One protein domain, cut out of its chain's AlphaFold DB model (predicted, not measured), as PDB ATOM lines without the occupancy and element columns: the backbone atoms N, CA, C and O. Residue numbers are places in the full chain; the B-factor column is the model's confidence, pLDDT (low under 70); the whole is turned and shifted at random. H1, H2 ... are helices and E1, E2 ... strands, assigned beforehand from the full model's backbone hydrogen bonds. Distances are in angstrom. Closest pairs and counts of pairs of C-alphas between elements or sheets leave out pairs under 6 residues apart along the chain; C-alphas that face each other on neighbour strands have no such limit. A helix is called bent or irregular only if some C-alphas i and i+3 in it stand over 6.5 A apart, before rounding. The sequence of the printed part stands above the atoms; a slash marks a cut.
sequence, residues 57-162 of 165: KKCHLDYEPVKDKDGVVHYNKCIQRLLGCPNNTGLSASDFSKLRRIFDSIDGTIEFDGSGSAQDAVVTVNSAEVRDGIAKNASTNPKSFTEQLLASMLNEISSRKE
ATOM      1  N   LYS A  57     152.995 115.507 129.015       84.69
ATOM      2  CA  LYS A  57     153.404 114.499 128.022       84.69
ATOM      3  C   LYS A  57     152.220 113.812 127.359       84.69
ATOM      4  O   LYS A  57     152.365 113.280 126.273       84.69
ATOM      5  N   LYS A  58     151.060 113.797 128.006       87.00
ATOM      6  CA  LYS A  58     149.842 113.162 127.510       87.00
ATOM      7  C   LYS A  58     148.655 114.034 127.878       87.00
ATOM      8  O   LYS A  58     148.572 114.491 129.017       87.00
ATOM      9  N   CYS A  59     147.764 114.262 126.924       89.19
ATOM     10  CA  CYS A  59     146.520 114.985 127.132       89.19
ATOM     11  C   CYS A  59     145.338 114.188 126.603       89.19
ATOM     12  O   CYS A  59     145.382 113.667 125.491       89.19
ATOM     13  N   HIS A  60     144.270 114.144 127.391       90.12
ATOM     14  CA  HIS A  60     142.976 113.662 126.934       90.12
ATOM     15  C   HIS A  60     142.350 114.657 125.952       90.12
ATOM     16  O   HIS A  60     142.621 115.863 126.013       90.12
ATOM     17  N   LEU A  61     141.538 114.137 125.035       88.00
ATOM     18  CA  LEU A  61     140.803 114.896 124.024       88.00
ATOM     19  C   LEU A  61     139.323 115.064 124.386       88.00
ATOM     20  O   LEU A  61     138.532 115.416 123.519       88.00
ATOM     21  N   ASP A  62     138.960 114.890 125.657       87.12
ATOM     22  CA  ASP A  62     137.641 115.266 126.154       87.12
ATOM     23  C   ASP A  62     137.469 116.790 126.068       87.12
ATOM     24  O   ASP A  62     138.366 117.572 126.429       87.12
ATOM     25  N   TYR A  63     136.329 117.222 125.528       88.06
ATOM     26  CA  TYR A  63     136.037 118.635 125.316       88.06
ATOM     27  C   TYR A  63     135.520 119.286 126.604       88.06
ATOM     28  O   TYR A  63     134.333 119.234 126.915       88.06
ATOM     29  N   GLU A  64     136.420 119.959 127.318       90.75
ATOM     30  CA  GLU A  64     136.143 120.711 128.546       90.75
ATOM     31  C   GLU A  64     136.703 122.136 128.412       90.75
ATOM     32  O   GLU A  64     137.777 122.444 128.940       90.75
ATOM     33  N   PRO A  65     136.036 123.019 127.650       92.69
ATOM     34  CA  PRO A  65     136.644 124.255 127.186       92.69
ATOM     35  C   PRO A  65     137.030 125.180 128.339       92.69
ATOM     36  O   PRO A  65     136.224 125.491 129.215       92.69
ATOM     37  N   VAL A  66     138.257 125.698 128.286       93.56
ATOM     38  CA  VAL A  66     138.753 126.706 129.232       93.56
ATOM     39  C   VAL A  66     139.127 127.976 128.493       93.56
ATOM     40  O   VAL A  66     139.642 127.936 127.378       93.56
ATOM     41  N   LYS A  67     138.882 129.125 129.116       93.81
ATOM     42  CA  LYS A  67     139.233 130.432 128.563       93.81
ATOM     43  C   LYS A  67     140.480 130.957 129.269       93.81
ATOM     44  O   LYS A  67     140.551 130.901 130.496       93.81
ATOM     45  N   ASP A  68     141.468 131.429 128.515       89.12
ATOM     46  CA  ASP A  68     142.607 132.140 129.104       89.12
ATOM     47  C   ASP A  68     142.291 133.622 129.373       89.12
ATOM     48  O   ASP A  68     141.172 134.098 129.166       89.12
ATOM     49  N   LYS A  69     143.285 134.354 129.890       91.69
ATOM     50  CA  LYS A  69     143.157 135.777 130.243       91.69
ATOM     51  C   LYS A  69     142.938 136.673 129.022       91.69
ATOM     52  O   LYS A  69     142.278 137.698 129.151       91.69
ATOM     53  N   ASP A  70     143.452 136.267 127.864       90.00
ATOM     54  CA  ASP A  70     143.308 136.979 126.587       90.00
ATOM     55  C   ASP A  70     141.975 136.647 125.899       90.00
ATOM     56  O   ASP A  70     141.561 137.276 124.926       90.00
ATOM     57  N   GLY A  71     141.257 135.671 126.446       91.81
ATOM     58  CA  GLY A  71     139.940 135.261 126.022       91.81
ATOM     59  C   GLY A  71     139.924 134.178 124.951       91.81
ATOM     60  O   GLY A  71     138.851 133.890 124.413       91.81
ATOM     61  N   VAL A  72     141.068 133.553 124.678       91.62
ATOM     62  CA  VAL A  72     141.173 132.411 123.775       91.62
ATOM     63  C   VAL A  72     140.588 131.184 124.463       91.62
ATOM     64  O   VAL A  72     140.890 130.883 125.621       91.62
ATOM     65  N   VAL A  73     139.721 130.476 123.740       92.12
ATOM     66  CA  VAL A  73     139.133 129.217 124.196       92.12
ATOM     67  C   VAL A  73     140.055 128.074 123.797       92.12
ATOM     68  O   VAL A  73     140.336 127.867 122.618       92.12
ATOM     69  N   HIS A  74     140.506 127.324 124.791       90.50
ATOM     70  CA  HIS A  74     141.295 126.112 124.632       90.50
ATOM     71  C   HIS A  74     140.391 124.897 124.784       90.50
ATOM     72  O   HIS A  74     139.429 124.930 125.547       90.50
ATOM     73  N   TYR A  75     140.717 123.826 124.063       88.06
ATOM     74  CA  TYR A  75     139.891 122.618 123.987       88.06
ATOM     75  C   TYR A  75     139.661 121.966 125.358       88.06
ATOM     76  O   TYR A  75     138.549 121.556 125.667       88.06
ATOM     77  N   ASN A  76     140.713 121.935 126.182       90.69
ATOM     78  CA  ASN A  76     140.652 121.653 127.610       90.69
ATOM     79  C   ASN A  76     141.881 122.226 128.333       90.69
ATOM     80  O   ASN A  76     142.791 122.790 127.713       90.69
ATOM     81  N   LYS A  77     141.921 122.076 129.660       91.62
ATOM     82  CA  LYS A  77     143.016 122.579 130.506       91.62
ATOM     83  C   LYS A  77     144.371 121.927 130.211       91.62
ATOM     84  O   LYS A  77     145.399 122.592 130.343       91.62
ATOM     85  N   CYS A  78     144.400 120.653 129.811       90.81
ATOM     86  CA  CYS A  78     145.650 119.974 129.462       90.81
ATOM     87  C   CYS A  78     146.242 120.554 128.176       90.81
ATOM     88  O   CYS A  78     147.406 120.958 128.157       90.81
ATOM     89  N   ILE A  79     145.411 120.694 127.140       88.44
ATOM     90  CA  ILE A  79     145.797 121.305 125.867       88.44
ATOM     91  C   ILE A  79     146.248 122.755 126.069       88.44
ATOM     92  O   ILE A  79     147.273 123.148 125.522       88.44
ATOM     93  N   GLN A  80     145.568 123.537 126.912       90.06
ATOM     94  CA  GLN A  80     146.017 124.894 127.248       90.06
ATOM     95  C   GLN A  80     147.452 124.912 127.802       90.06
ATOM     96  O   GLN A  80     148.282 125.706 127.362       90.06
ATOM     97  N   ARG A  81     147.759 124.028 128.760       87.81
ATOM     98  CA  ARG A  81     149.101 123.930 129.360       87.81
ATOM     99  C   ARG A  81     150.151 123.489 128.347       87.81
ATOM    100  O   ARG A  81     151.242 124.046 128.337       87.81
ATOM    101  N   LEU A  82     149.809 122.530 127.490       85.19
ATOM    102  CA  LEU A  82     150.669 122.071 126.404       85.19
ATOM    103  C   LEU A  82     151.024 123.212 125.441       85.19
ATOM    104  O   LEU A  82     152.183 123.381 125.079       85.19
ATOM    105  N   LEU A  83     150.036 124.005 125.026       85.12
ATOM    106  CA  LEU A  83     150.244 125.124 124.104       85.12
ATOM    107  C   LEU A  83     151.115 126.237 124.713       85.12
ATOM    108  O   LEU A  83     151.789 126.960 123.981       85.12
ATOM    109  N   GLY A  84     151.133 126.349 126.044       84.06
ATOM    110  CA  GLY A  84     151.998 127.265 126.790       84.06
ATOM    111  C   GLY A  84     153.451 126.799 126.952       84.06
ATOM    112  O   GLY A  84     154.235 127.488 127.601       84.06
ATOM    113  N   CYS A  85     153.826 125.641 126.404       84.31
ATOM    114  CA  CYS A  85     155.175 125.104 126.533       84.31
ATOM    115  C   CYS A  85     156.231 125.905 125.756       84.31
ATOM    116  O   CYS A  85     155.971 126.316 124.624       84.31
ATOM    117  N   PRO A  86     157.451 126.074 126.309       72.19
ATOM    118  CA  PRO A  86     158.522 126.847 125.672       72.19
ATOM    119  C   PRO A  86     158.970 126.253 124.329       72.19
ATOM    120  O   PRO A  86     159.328 126.989 123.416       72.19
ATOM    121  N   ASN A  87     158.873 124.932 124.177       67.50
ATOM    122  CA  ASN A  87     159.180 124.208 122.944       67.50
ATOM    123  C   ASN A  87     157.907 123.962 122.119       67.50
ATOM    124  O   ASN A  87     157.649 122.842 121.695       67.50
ATOM    125  N   ASN A  88     157.078 124.999 121.947       62.88
ATOM    126  CA  ASN A  88     155.739 124.898 121.367       62.88
ATOM    127  C   ASN A  88     155.718 124.067 120.060       62.88
ATOM    128  O   ASN A  88     156.451 124.318 119.096       62.88
ATOM    129  N   THR A  89     154.811 123.089 120.041       67.50
ATOM    130  CA  THR A  89     154.510 122.127 118.968       67.50
ATOM    131  C   THR A  89     154.270 122.761 117.593       67.50
ATOM    132  O   THR A  89     154.389 122.061 116.593       67.50
ATOM    133  N   GLY A  90     153.952 124.055 117.502       70.88
ATOM    134  CA  GLY A  90     153.329 124.673 116.329       70.88
ATOM    135  C   GLY A  90     151.818 124.405 116.255       70.88
ATOM    136  O   GLY A  90     151.165 124.864 115.311       70.88
ATOM    137  N   LEU A  91     151.273 123.684 117.248       78.50
ATOM    138  CA  LEU A  91     149.839 123.602 117.494       78.50
ATOM    139  C   LEU A  91     149.361 124.925 118.085       78.50
ATOM    140  O   LEU A  91     150.076 125.640 118.789       78.50
ATOM    141  N   SER A  92     148.102 125.219 117.821       85.50
ATOM    142  CA  SER A  92     147.397 126.384 118.327       85.50
ATOM    143  C   SER A  92     146.018 125.978 118.832       85.50
ATOM    144  O   SER A  92     145.462 124.960 118.414       85.50
ATOM    145  N   ALA A  93     145.410 126.813 119.676       86.06
ATOM    146  CA  ALA A  93     144.029 126.615 120.115       86.06
ATOM    147  C   ALA A  93     143.054 126.486 118.922       86.06
ATOM    148  O   ALA A  93     142.080 125.729 118.973       86.06
ATOM    149  N   SER A  94     143.347 127.165 117.805       85.62
ATOM    150  CA  SER A  94     142.568 127.065 116.570       85.62
ATOM    151  C   SER A  94     142.650 125.706 115.882       85.62
ATOM    152  O   SER A  94     141.657 125.301 115.282       85.62
ATOM    153  N   ASP A  95     143.773 124.986 115.971       84.12
ATOM    154  CA  ASP A  95     143.881 123.654 115.366       84.12
ATOM    155  C   ASP A  95     142.905 122.693 116.061       84.12
ATOM    156  O   ASP A  95     142.064 122.079 115.412       84.12
ATOM    157  N   PHE A  96     142.887 122.682 117.397       82.75
ATOM    158  CA  PHE A  96     141.923 121.883 118.162       82.75
ATOM    159  C   PHE A  96     140.472 122.350 117.979       82.75
ATOM    160  O   PHE A  96     139.544 121.546 118.000       82.75
ATOM    161  N   SER A  97     140.249 123.639 117.723       83.81
ATOM    162  CA  SER A  97     138.909 124.155 117.414       83.81
ATOM    163  C   SER A  97     138.331 123.572 116.115       83.81
ATOM    164  O   SER A  97     137.108 123.484 115.978       83.81
ATOM    165  N   LYS A  98     139.175 123.137 115.163       84.56
ATOM    166  CA  LYS A  98     138.721 122.426 113.953       84.56
ATOM    167  C   LYS A  98     138.079 121.081 114.310       84.56
ATOM    168  O   LYS A  98     137.060 120.740 113.713       84.56
ATOM    169  N   LEU A  99     138.602 120.378 115.320       82.12
ATOM    170  CA  LEU A  99     138.041 119.105 115.790       82.12
ATOM    171  C   LEU A  99     136.593 119.271 116.248       82.12
ATOM    172  O   LEU A  99     135.731 118.512 115.822       82.12
ATOM    173  N   ARG A 100     136.291 120.324 117.018       82.25
ATOM    174  CA  ARG A 100     134.922 120.597 117.489       82.25
ATOM    175  C   ARG A 100     133.932 120.890 116.357       82.25
ATOM    176  O   ARG A 100     132.732 120.674 116.508       82.25
ATOM    177  N   ARG A 101     134.399 121.385 115.204       82.94
ATOM    178  CA  ARG A 101     133.517 121.570 114.039       82.94
ATOM    179  C   ARG A 101     133.083 120.239 113.442       82.94
ATOM    180  O   ARG A 101     132.038 120.208 112.799       82.94
ATOM    181  N   ILE A 102     133.863 119.187 113.638       79.19
ATOM    182  CA  ILE A 102     133.675 117.899 112.980       79.19
ATOM    183  C   ILE A 102     133.048 116.882 113.929       79.19
ATOM    184  O   ILE A 102     132.125 116.174 113.537       79.19
ATOM    185  N   PHE A 103     133.500 116.862 115.176       82.81
ATOM    186  CA  PHE A 103     133.086 115.898 116.180       82.81
ATOM    187  C   PHE A 103     132.261 116.563 117.283       82.81
ATOM    188  O   PHE A 103     132.540 117.695 117.703       82.81
ATOM    189  N   ASP A 104     131.237 115.848 117.735       82.50
ATOM    190  CA  ASP A 104     130.502 116.175 118.954       82.50
ATOM    191  C   ASP A 104     131.229 115.664 120.193       82.50
ATOM    192  O   ASP A 104     131.316 116.396 121.176       82.50
ATOM    193  N   SER A 105     131.833 114.479 120.099       80.94
ATOM    194  CA  SER A 105     132.658 113.895 121.153       80.94
ATOM    195  C   SER A 105     133.866 113.171 120.562       80.94
ATOM    196  O   SER A 105     133.770 112.558 119.496       80.94
ATOM    197  N   ILE A 106     135.008 113.254 121.243       83.94
ATOM    198  CA  ILE A 106     136.220 112.494 120.932       83.94
ATOM    199  C   ILE A 106     136.756 111.947 122.251       83.94
ATOM    200  O   ILE A 106     137.264 112.701 123.071       83.94
ATOM    201  N   ASP A 107     136.687 110.635 122.422       85.50
ATOM    202  CA  ASP A 107     137.416 109.928 123.467       85.50
ATOM    203  C   ASP A 107     138.748 109.471 122.873       85.50
ATOM    204  O   ASP A 107     138.816 108.638 121.959       85.50
ATOM    205  N   GLY A 108     139.826 110.057 123.371       86.50
ATOM    206  CA  GLY A 108     141.166 109.764 122.908       86.50
ATOM    207  C   GLY A 108     142.223 110.531 123.677       86.50
ATOM    208  O   GLY A 108     141.938 111.366 124.537       86.50
ATOM    209  N   THR A 109     143.474 110.249 123.344       87.06
ATOM    210  CA  THR A 109     144.631 110.889 123.954       87.06
ATOM    211  C   THR A 109     145.642 111.293 122.903       87.06
ATOM    212  O   THR A 109     145.844 110.587 121.920       87.06
ATOM    213  N   ILE A 110     146.313 112.408 123.144       84.06
ATOM    214  CA  ILE A 110     147.485 112.832 122.395       84.06
ATOM    215  C   ILE A 110     148.698 112.797 123.326       84.06
ATOM    216  O   ILE A 110     148.706 113.423 124.387       84.06
ATOM    217  N   GLU A 111     149.691 112.004 122.954       84.69
ATOM    218  CA  GLU A 111     150.966 111.831 123.635       84.69
ATOM    219  C   GLU A 111     152.058 112.593 122.886       84.69
ATOM    220  O   GLU A 111     152.052 112.665 121.663       84.69
ATOM    221  N   PHE A 112     152.999 113.160 123.624       77.62
ATOM    222  CA  PHE A 112     154.154 113.889 123.125       77.62
ATOM    223  C   PHE A 112     155.402 113.304 123.779       77.62
ATOM    224  O   PHE A 112     155.394 112.973 124.967       77.62
ATOM    225  N   ASP A 113     156.509 113.280 123.044       68.69
ATOM    226  CA  ASP A 113     157.848 112.844 123.478       68.69
ATOM    227  C   ASP A 113     158.453 113.629 124.673       68.69
ATOM    228  O   ASP A 113     159.599 113.425 125.072       68.69
ATOM    229  N   GLY A 114     157.681 114.523 125.290       56.91
ATOM    230  CA  GLY A 114     158.081 115.354 126.420       56.91
ATOM    231  C   GLY A 114     158.699 116.690 126.029       56.91
ATOM    232  O   GLY A 114     158.843 117.545 126.903       56.91
ATOM    233  N   SER A 115     158.982 116.915 124.743       58.47
ATOM    234  CA  SER A 115     159.320 118.247 124.238       58.47
ATOM    235  C   SER A 115     158.070 119.072 123.929       58.47
ATOM    236  O   SER A 115     158.144 120.295 123.886       58.47
ATOM    237  N   GLY A 116     156.914 118.419 123.753       58.72
ATOM    238  CA  GLY A 116     155.740 119.089 123.209       58.72
ATOM    239  C   GLY A 116     156.025 119.549 121.781       58.72
ATOM    240  O   GLY A 116     155.710 120.679 121.438       58.72
ATOM    241  N   SER A 117     156.637 118.698 120.954       61.22
ATOM    242  CA  SER A 117     156.827 118.910 119.514       61.22
ATOM    243  C   SER A 117     155.743 118.166 118.724       61.22
ATOM    244  O   SER A 117     155.452 117.012 119.013       61.22
ATOM    245  N   ALA A 118     155.129 118.803 117.714       61.72
ATOM    246  CA  ALA A 118     154.124 118.149 116.856       61.72
ATOM    247  C   ALA A 118     154.700 116.983 116.033       61.72
ATOM    248  O   ALA A 118     153.943 116.170 115.517       61.72
ATOM    249  N   GLN A 119     156.027 116.926 115.899       58.09
ATOM    250  CA  GLN A 119     156.746 115.976 115.048       58.09
ATOM    251  C   GLN A 119     156.758 114.556 115.638       58.09
ATOM    252  O   GLN A 119     156.887 113.602 114.884       58.09
ATOM    253  N   ASP A 120     156.520 114.434 116.949       64.56
ATOM    254  CA  ASP A 120     156.468 113.163 117.683       64.56
ATOM    255  C   ASP A 120     155.162 113.025 118.486       64.56
ATOM    256  O   ASP A 120     155.110 112.376 119.533       64.56
ATOM    257  N   ALA A 121     154.093 113.686 118.025       74.12
ATOM    258  CA  ALA A 121     152.786 113.578 118.655       74.12
ATOM    259  C   ALA A 121     152.102 112.264 118.239       74.12
ATOM    260  O   ALA A 121     151.741 112.084 117.075       74.12
ATOM    261  N   VAL A 122     151.891 111.358 119.192       80.69
ATOM    262  CA  VAL A 122     151.151 110.109 118.988       80.69
ATOM    263  C   VAL A 122     149.706 110.323 119.413       80.69
ATOM    264  O   VAL A 122     149.426 110.690 120.548       80.69
ATOM    265  N   VAL A 123     148.768 110.094 118.501       80.88
ATOM    266  CA  VAL A 123     147.335 110.255 118.764       80.88
ATOM    267  C   VAL A 123     146.696 108.881 118.838       80.88
ATOM    268  O   VAL A 123     146.844 108.071 117.928       80.88
ATOM    269  N   THR A 124     145.946 108.636 119.902       83.12
ATOM    270  CA  THR A 124     145.146 107.428 120.086       83.12
ATOM    271  C   THR A 124     143.686 107.829 120.200       83.12
ATOM    272  O   THR A 124     143.333 108.613 121.077       83.12
ATOM    273  N   VAL A 125     142.832 107.300 119.324       82.75
ATOM    274  CA  VAL A 125     141.386 107.562 119.351       82.75
ATOM    275  C   VAL A 125     140.652 106.290 119.755       82.75
ATOM    276  O   VAL A 125     140.646 105.294 119.030       82.75
ATOM    277  N   ASN A 126     140.003 106.332 120.913       80.25
ATOM    278  CA  ASN A 126     139.201 105.228 121.426       80.25
ATOM    279  C   ASN A 126     137.816 105.231 120.788       80.25
ATOM    280  O   ASN A 126     137.376 104.200 120.279       80.25
ATOM    281  N   SER A 127     137.136 106.377 120.770       79.25
ATOM    282  CA  SER A 127     135.847 106.556 120.104       79.25
ATOM    283  C   SER A 127     135.659 108.009 119.670       79.25
ATOM    284  O   SER A 127     136.271 108.920 120.217       79.25
ATOM    285  N   ALA A 128     134.864 108.231 118.626       78.75
ATOM    286  CA  ALA A 128     134.571 109.572 118.140       78.75
ATOM    287  C   ALA A 128     133.160 109.608 117.557       78.75
ATOM    288  O   ALA A 128     132.768 108.719 116.797       78.75
ATOM    289  N   GLU A 129     132.420 110.653 117.897       80.50
ATOM    290  CA  GLU A 129     131.069 110.911 117.418       80.50
ATOM    291  C   GLU A 129     131.113 112.099 116.464       80.50
ATOM    292  O   GLU A 129     131.504 113.207 116.836       80.50
ATOM    293  N   VAL A 130     130.754 111.868 115.203       79.56
ATOM    294  CA  VAL A 130     130.710 112.918 114.180       79.56
ATOM    295  C   VAL A 130     129.439 113.736 114.362       79.56
ATOM    296  O   VAL A 130     128.359 113.177 114.539       79.56
ATOM    297  N   ARG A 131     129.561 115.060 114.260       77.94
ATOM    298  CA  ARG A 131     128.437 115.978 114.423       77.94
ATOM    299  C   ARG A 131     127.357 115.746 113.370       77.94
ATOM    300  O   ARG A 131     127.654 115.644 112.170       77.94
ATOM    301  N   ASP A 132     126.101 115.705 113.817       68.31
ATOM    302  CA  ASP A 132     124.962 115.480 112.926       68.31
ATOM    303  C   ASP A 132     124.898 116.590 111.858       68.31
ATOM    304  O   ASP A 132     124.986 117.786 112.146       68.31
ATOM    305  N   GLY A 133     124.853 116.184 110.587       63.97
ATOM    306  CA  GLY A 133     125.000 117.069 109.423       63.97
ATOM    307  C   GLY A 133     126.302 116.915 108.625       63.97
ATOM    308  O   GLY A 133     126.290 117.210 107.431       63.97
ATOM    309  N   ILE A 134     127.384 116.383 109.207       64.50
ATOM    310  CA  ILE A 134     128.582 115.943 108.451       64.50
ATOM    311  C   ILE A 134     128.431 114.475 108.022       64.50
ATOM    312  O   ILE A 134     128.853 114.080 106.935       64.50
ATOM    313  N   ALA A 135     127.726 113.685 108.836       55.19
ATOM    314  CA  ALA A 135     127.508 112.256 108.637       55.19
ATOM    315  C   ALA A 135     126.639 111.888 107.417       55.19
ATOM    316  O   ALA A 135     126.667 110.740 106.985       55.19
ATOM    317  N   LYS A 136     125.911 112.838 106.805       52.34
ATOM    318  CA  LYS A 136     124.995 112.538 105.682       52.34
ATOM    319  C   LYS A 136     125.698 111.965 104.442       52.34
ATOM    320  O   LYS A 136     125.037 111.317 103.641       52.34
ATOM    321  N   ASN A 137     127.019 112.143 104.331       50.72
ATOM    322  CA  ASN A 137     127.856 111.552 103.280       50.72
ATOM    323  C   ASN A 137     129.041 110.723 103.825       50.72
ATOM    324  O   ASN A 137     129.842 110.219 103.039       50.72
ATOM    325  N   ALA A 138     129.190 110.587 105.148       48.88
ATOM    326  CA  ALA A 138     130.356 109.947 105.763       48.88
ATOM    327  C   ALA A 138     130.042 108.490 106.134       48.88
ATOM    328  O   ALA A 138     129.751 108.157 107.277       48.88
ATOM    329  N   SER A 139     130.111 107.610 105.136       48.22
ATOM    330  CA  SER A 139     130.116 106.152 105.316       48.22
ATOM    331  C   SER A 139     131.532 105.654 105.640       48.22
ATOM    332  O   SER A 139     132.081 104.808 104.932       48.22
ATOM    333  N   THR A 140     132.174 106.198 106.670       54.25
ATOM    334  CA  THR A 140     133.527 105.784 107.063       54.25
ATOM    335  C   THR A 140     133.644 105.669 108.575       54.25
ATOM    336  O   THR A 140     133.056 106.435 109.332       54.25
ATOM    337  N   ASN A 141     134.389 104.655 109.012       63.25
ATOM    338  CA  ASN A 141     134.692 104.388 110.412       63.25
ATOM    339  C   ASN A 141     135.220 105.673 111.100       63.25
ATOM    340  O   ASN A 141     136.269 106.182 110.686       63.25
ATOM    341  N   PRO A 142     134.538 106.195 112.137       61.44
ATOM    342  CA  PRO A 142     134.849 107.498 112.726       61.44
ATOM    343  C   PRO A 142     136.250 107.564 113.348       61.44
ATOM    344  O   PRO A 142     136.858 108.634 113.354       61.44
ATOM    345  N   LYS A 143     136.818 106.431 113.790       64.44
ATOM    346  CA  LYS A 143     138.193 106.384 114.318       64.44
ATOM    347  C   LYS A 143     139.219 106.710 113.232       64.44
ATOM    348  O   LYS A 143     140.004 107.639 113.387       64.44
ATOM    349  N   SER A 144     139.126 106.027 112.089       65.50
ATOM    350  CA  SER A 144     140.018 106.228 110.936       65.50
ATOM    351  C   SER A 144     139.940 107.652 110.382       65.50
ATOM    352  O   SER A 144     140.955 108.214 109.971       65.50
ATOM    353  N   PHE A 145     138.749 108.250 110.382       65.75
ATOM    354  CA  PHE A 145     138.565 109.627 109.935       65.75
ATOM    355  C   PHE A 145     139.194 110.640 110.905       65.75
ATOM    356  O   PHE A 145     139.834 111.597 110.470       65.75
ATOM    357  N   THR A 146     139.067 110.406 112.215       68.06
ATOM    358  CA  THR A 146     139.681 111.255 113.251       68.06
ATOM    359  C   THR A 146     141.205 111.187 113.197       68.06
ATOM    360  O   THR A 146     141.865 112.224 113.241       68.06
ATOM    361  N   GLU A 147     141.766 109.987 113.031       67.88
ATOM    362  CA  GLU A 147     143.211 109.778 112.874       67.88
ATOM    363  C   GLU A 147     143.755 110.477 111.622       67.88
ATOM    364  O   GLU A 147     144.756 111.187 111.706       67.88
ATOM    365  N   GLN A 148     143.070 110.360 110.477       69.25
ATOM    366  CA  GLN A 148     143.457 111.067 109.248       69.25
ATOM    367  C   GLN A 148     143.385 112.586 109.400       69.25
ATOM    368  O   GLN A 148     144.267 113.296 108.918       69.25
ATOM    369  N   LEU A 149     142.358 113.100 110.078       71.12
ATOM    370  CA  LEU A 149     142.223 114.531 110.317       71.12
ATOM    371  C   LEU A 149     143.336 115.050 111.232       71.12
ATOM    372  O   LEU A 149     143.929 116.085 110.930       71.12
ATOM    373  N   LEU A 150     143.650 114.341 112.321       71.69
ATOM    374  CA  LEU A 150     144.762 114.724 113.189       71.69
ATOM    375  C   LEU A 150     146.104 114.629 112.461       71.69
ATOM    376  O   LEU A 150     146.886 115.571 112.551       71.69
ATOM    377  N   ALA A 151     146.337 113.584 111.667       72.56
ATOM    378  CA  ALA A 151     147.530 113.482 110.829       72.56
ATOM    379  C   ALA A 151     147.625 114.647 109.826       72.56
ATOM    380  O   ALA A 151     148.686 115.246 109.663       72.56
ATOM    381  N   SER A 152     146.505 115.036 109.206       73.00
ATOM    382  CA  SER A 152     146.448 116.198 108.314       73.00
ATOM    383  C   SER A 152     146.773 117.503 109.044       73.00
ATOM    384  O   SER A 152     147.482 118.343 108.494       73.00
ATOM    385  N   MET A 153     146.293 117.684 110.278       73.31
ATOM    386  CA  MET A 153     146.644 118.855 111.087       73.31
ATOM    387  C   MET A 153     148.134 118.876 111.439       73.31
ATOM    388  O   MET A 153     148.764 119.923 111.319       73.31
ATOM    389  N   LEU A 154     148.711 117.734 111.825       72.69
ATOM    390  CA  LEU A 154     150.144 117.615 112.119       72.69
ATOM    391  C   LEU A 154     151.006 117.904 110.879       72.69
ATOM    392  O   LEU A 154     151.999 118.626 110.981       72.69
ATOM    393  N   ASN A 155     150.577 117.453 109.698       73.44
ATOM    394  CA  ASN A 155     151.238 117.769 108.432       73.44
ATOM    395  C   ASN A 155     151.177 119.271 108.105       73.44
ATOM    396  O   ASN A 155     152.207 119.865 107.787       73.44
ATOM    397  N   GLU A 156     150.009 119.914 108.247       73.25
ATOM    398  CA  GLU A 156     149.880 121.374 108.081       73.25
ATOM    399  C   GLU A 156     150.822 122.134 109.026       73.25
ATOM    400  O   GLU A 156     151.420 123.142 108.645       73.25
ATOM    401  N   ILE A 157     150.975 121.657 110.262       69.31
ATOM    402  CA  ILE A 157     151.863 122.263 111.260       69.31
ATOM    403  C   ILE A 157     153.325 122.129 110.855       69.31
ATOM    404  O   ILE A 157     154.067 123.106 110.976       69.31
ATOM    405  N   SER A 158     153.726 120.960 110.352       69.56
ATOM    406  CA  SER A 158     155.072 120.747 109.819       69.56
ATOM    407  C   SER A 158     155.384 121.769 108.722       69.56
ATOM    408  O   SER A 158     156.384 122.481 108.811       69.56
ATOM    409  N   SER A 159     154.467 121.966 107.770       69.81
ATOM    410  CA  SER A 159     154.634 122.963 106.702       69.81
ATOM    411  C   SER A 159     154.704 124.409 107.212       69.81
ATOM    412  O   SER A 159     155.400 125.237 106.627       69.81
ATOM    413  N   ARG A 160     154.015 124.750 108.313       71.88
ATOM    414  CA  ARG A 160     154.104 126.092 108.929       71.88
ATOM    415  C   ARG A 160     155.457 126.358 109.591       71.88
ATOM    416  O   ARG A 160     155.843 127.521 109.699       71.88
ATOM    417  N   LYS A 161     156.156 125.320 110.058       65.31
ATOM    418  CA  LYS A 161     157.500 125.463 110.638       65.31
ATOM    419  C   LYS A 161     158.547 125.742 109.562       65.31
ATOM    420  O   LYS A 161     159.365 126.632 109.761       65.31
ATOM    421  N   GLU A 162     158.468 125.065 108.417       64.50
ATOM    422  CA  GLU A 162     159.398 125.271 107.294       64.50
ATOM    423  C   GLU A 162     159.313 126.684 106.699       64.50
ATOM    424  O   GLU A 162     160.318 127.228 106.265       64.50
TER     425      GLU A 162
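Overview. This is residues 57 to 162 of the 165 residues of an uncharacterized protein of Phytophthora parasitica P1976 (UniProt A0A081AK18). Picture a small antiparallel sheet of three strands, strongly bent, with three helices gathered on one side of it: the short H1 beside E1, the long H3 running slantwise past E3, and H2 between them, leading straight into E2. Between E1 and H1 the chain makes a long loop that folds back on itself, with residues 66 to 67 paired antiparallel with 73 to 74. The 106 printed residues hold three named helices and three named strands, in the order E1, H1, H2, E2, E3, H3; the sheet order is E1, E2, E3, and the class is mixed, helices and strands. The whole is compact, with a radius of gyration of the C-alphas of 13.6 A, and spans 41 by 29 by 23 A.

Along the chain. Find C-alpha 58 at (149.842, 113.162, 127.510), where E1 begins; it runs to residue 60. Go on to H1 at residues 77 to 83, then to H2 at residues 93 to 102, 15.3 A long. E2, residues 103 to 111, covers 19.8 A and bends by 63 degrees at residue 107. E3, residues 122 to 130, covers 21.2 A and bends by 74 degrees at residue 126. H3 begins with C-alpha 142 at (134.849, 107.498, 112.726) and runs 30.8 A to C-alpha 162 at (159.398, 125.271, 107.294).

Arrangement. Begin at the sheet, which is twisted, its C-alphas lying up to 4.3 A off its best plane. E1 and E2 are antiparallel; look for N 59 and O 110, 2.8 A apart. E2 and E3 form a hairpin, with N 109 and O 124 at 2.8 A and N 129 and O 105 at 2.8 A. Two layers, helices on one face of a sheet, are made by H1 and H3 with E1, E2 and E3. H3 is on the sheet at a height of 5.6 A, only just over E2, with 3 of its C-alphas falling there, and only just slantwise to the strands, at 59 degrees to E2 on the local plane. Its closest C-alphas to E3 are those of Pro 142 and Ala 128, 5.8 A apart. H1 is on the sheet too; the closest C-alphas of H1 and E1 are those of Cys 78 and Cys 59, at 5.6 A. H2 only grazes the sheet, with residues 99 to 102. H2 and H3 are close but not clearly touching, at a shallow tilt of 28 degrees, opposite ways; their closest C-alphas are those of Asp 95 and Met 153, 7.0 A apart. H1 and H3 are apart. In H1 and H3 every O i to N i+4 pair is within hydrogen-bond range; in H2 2 of 6 are, beside 6 of 7 O i to N i+3 pairs.

Size, cuts and confidence. The two C-alphas farthest apart are those of Pro 86 and Lys 136, at 41.6 A. The printed part has no cut; its long links are E1 to H1 and E3 to H3. Mean pLDDT of the printed part is 76.9; look for values under 70 at residues 87 to 89, 113 to 120, 132 to 148, 157 to 159 and 161 to 162.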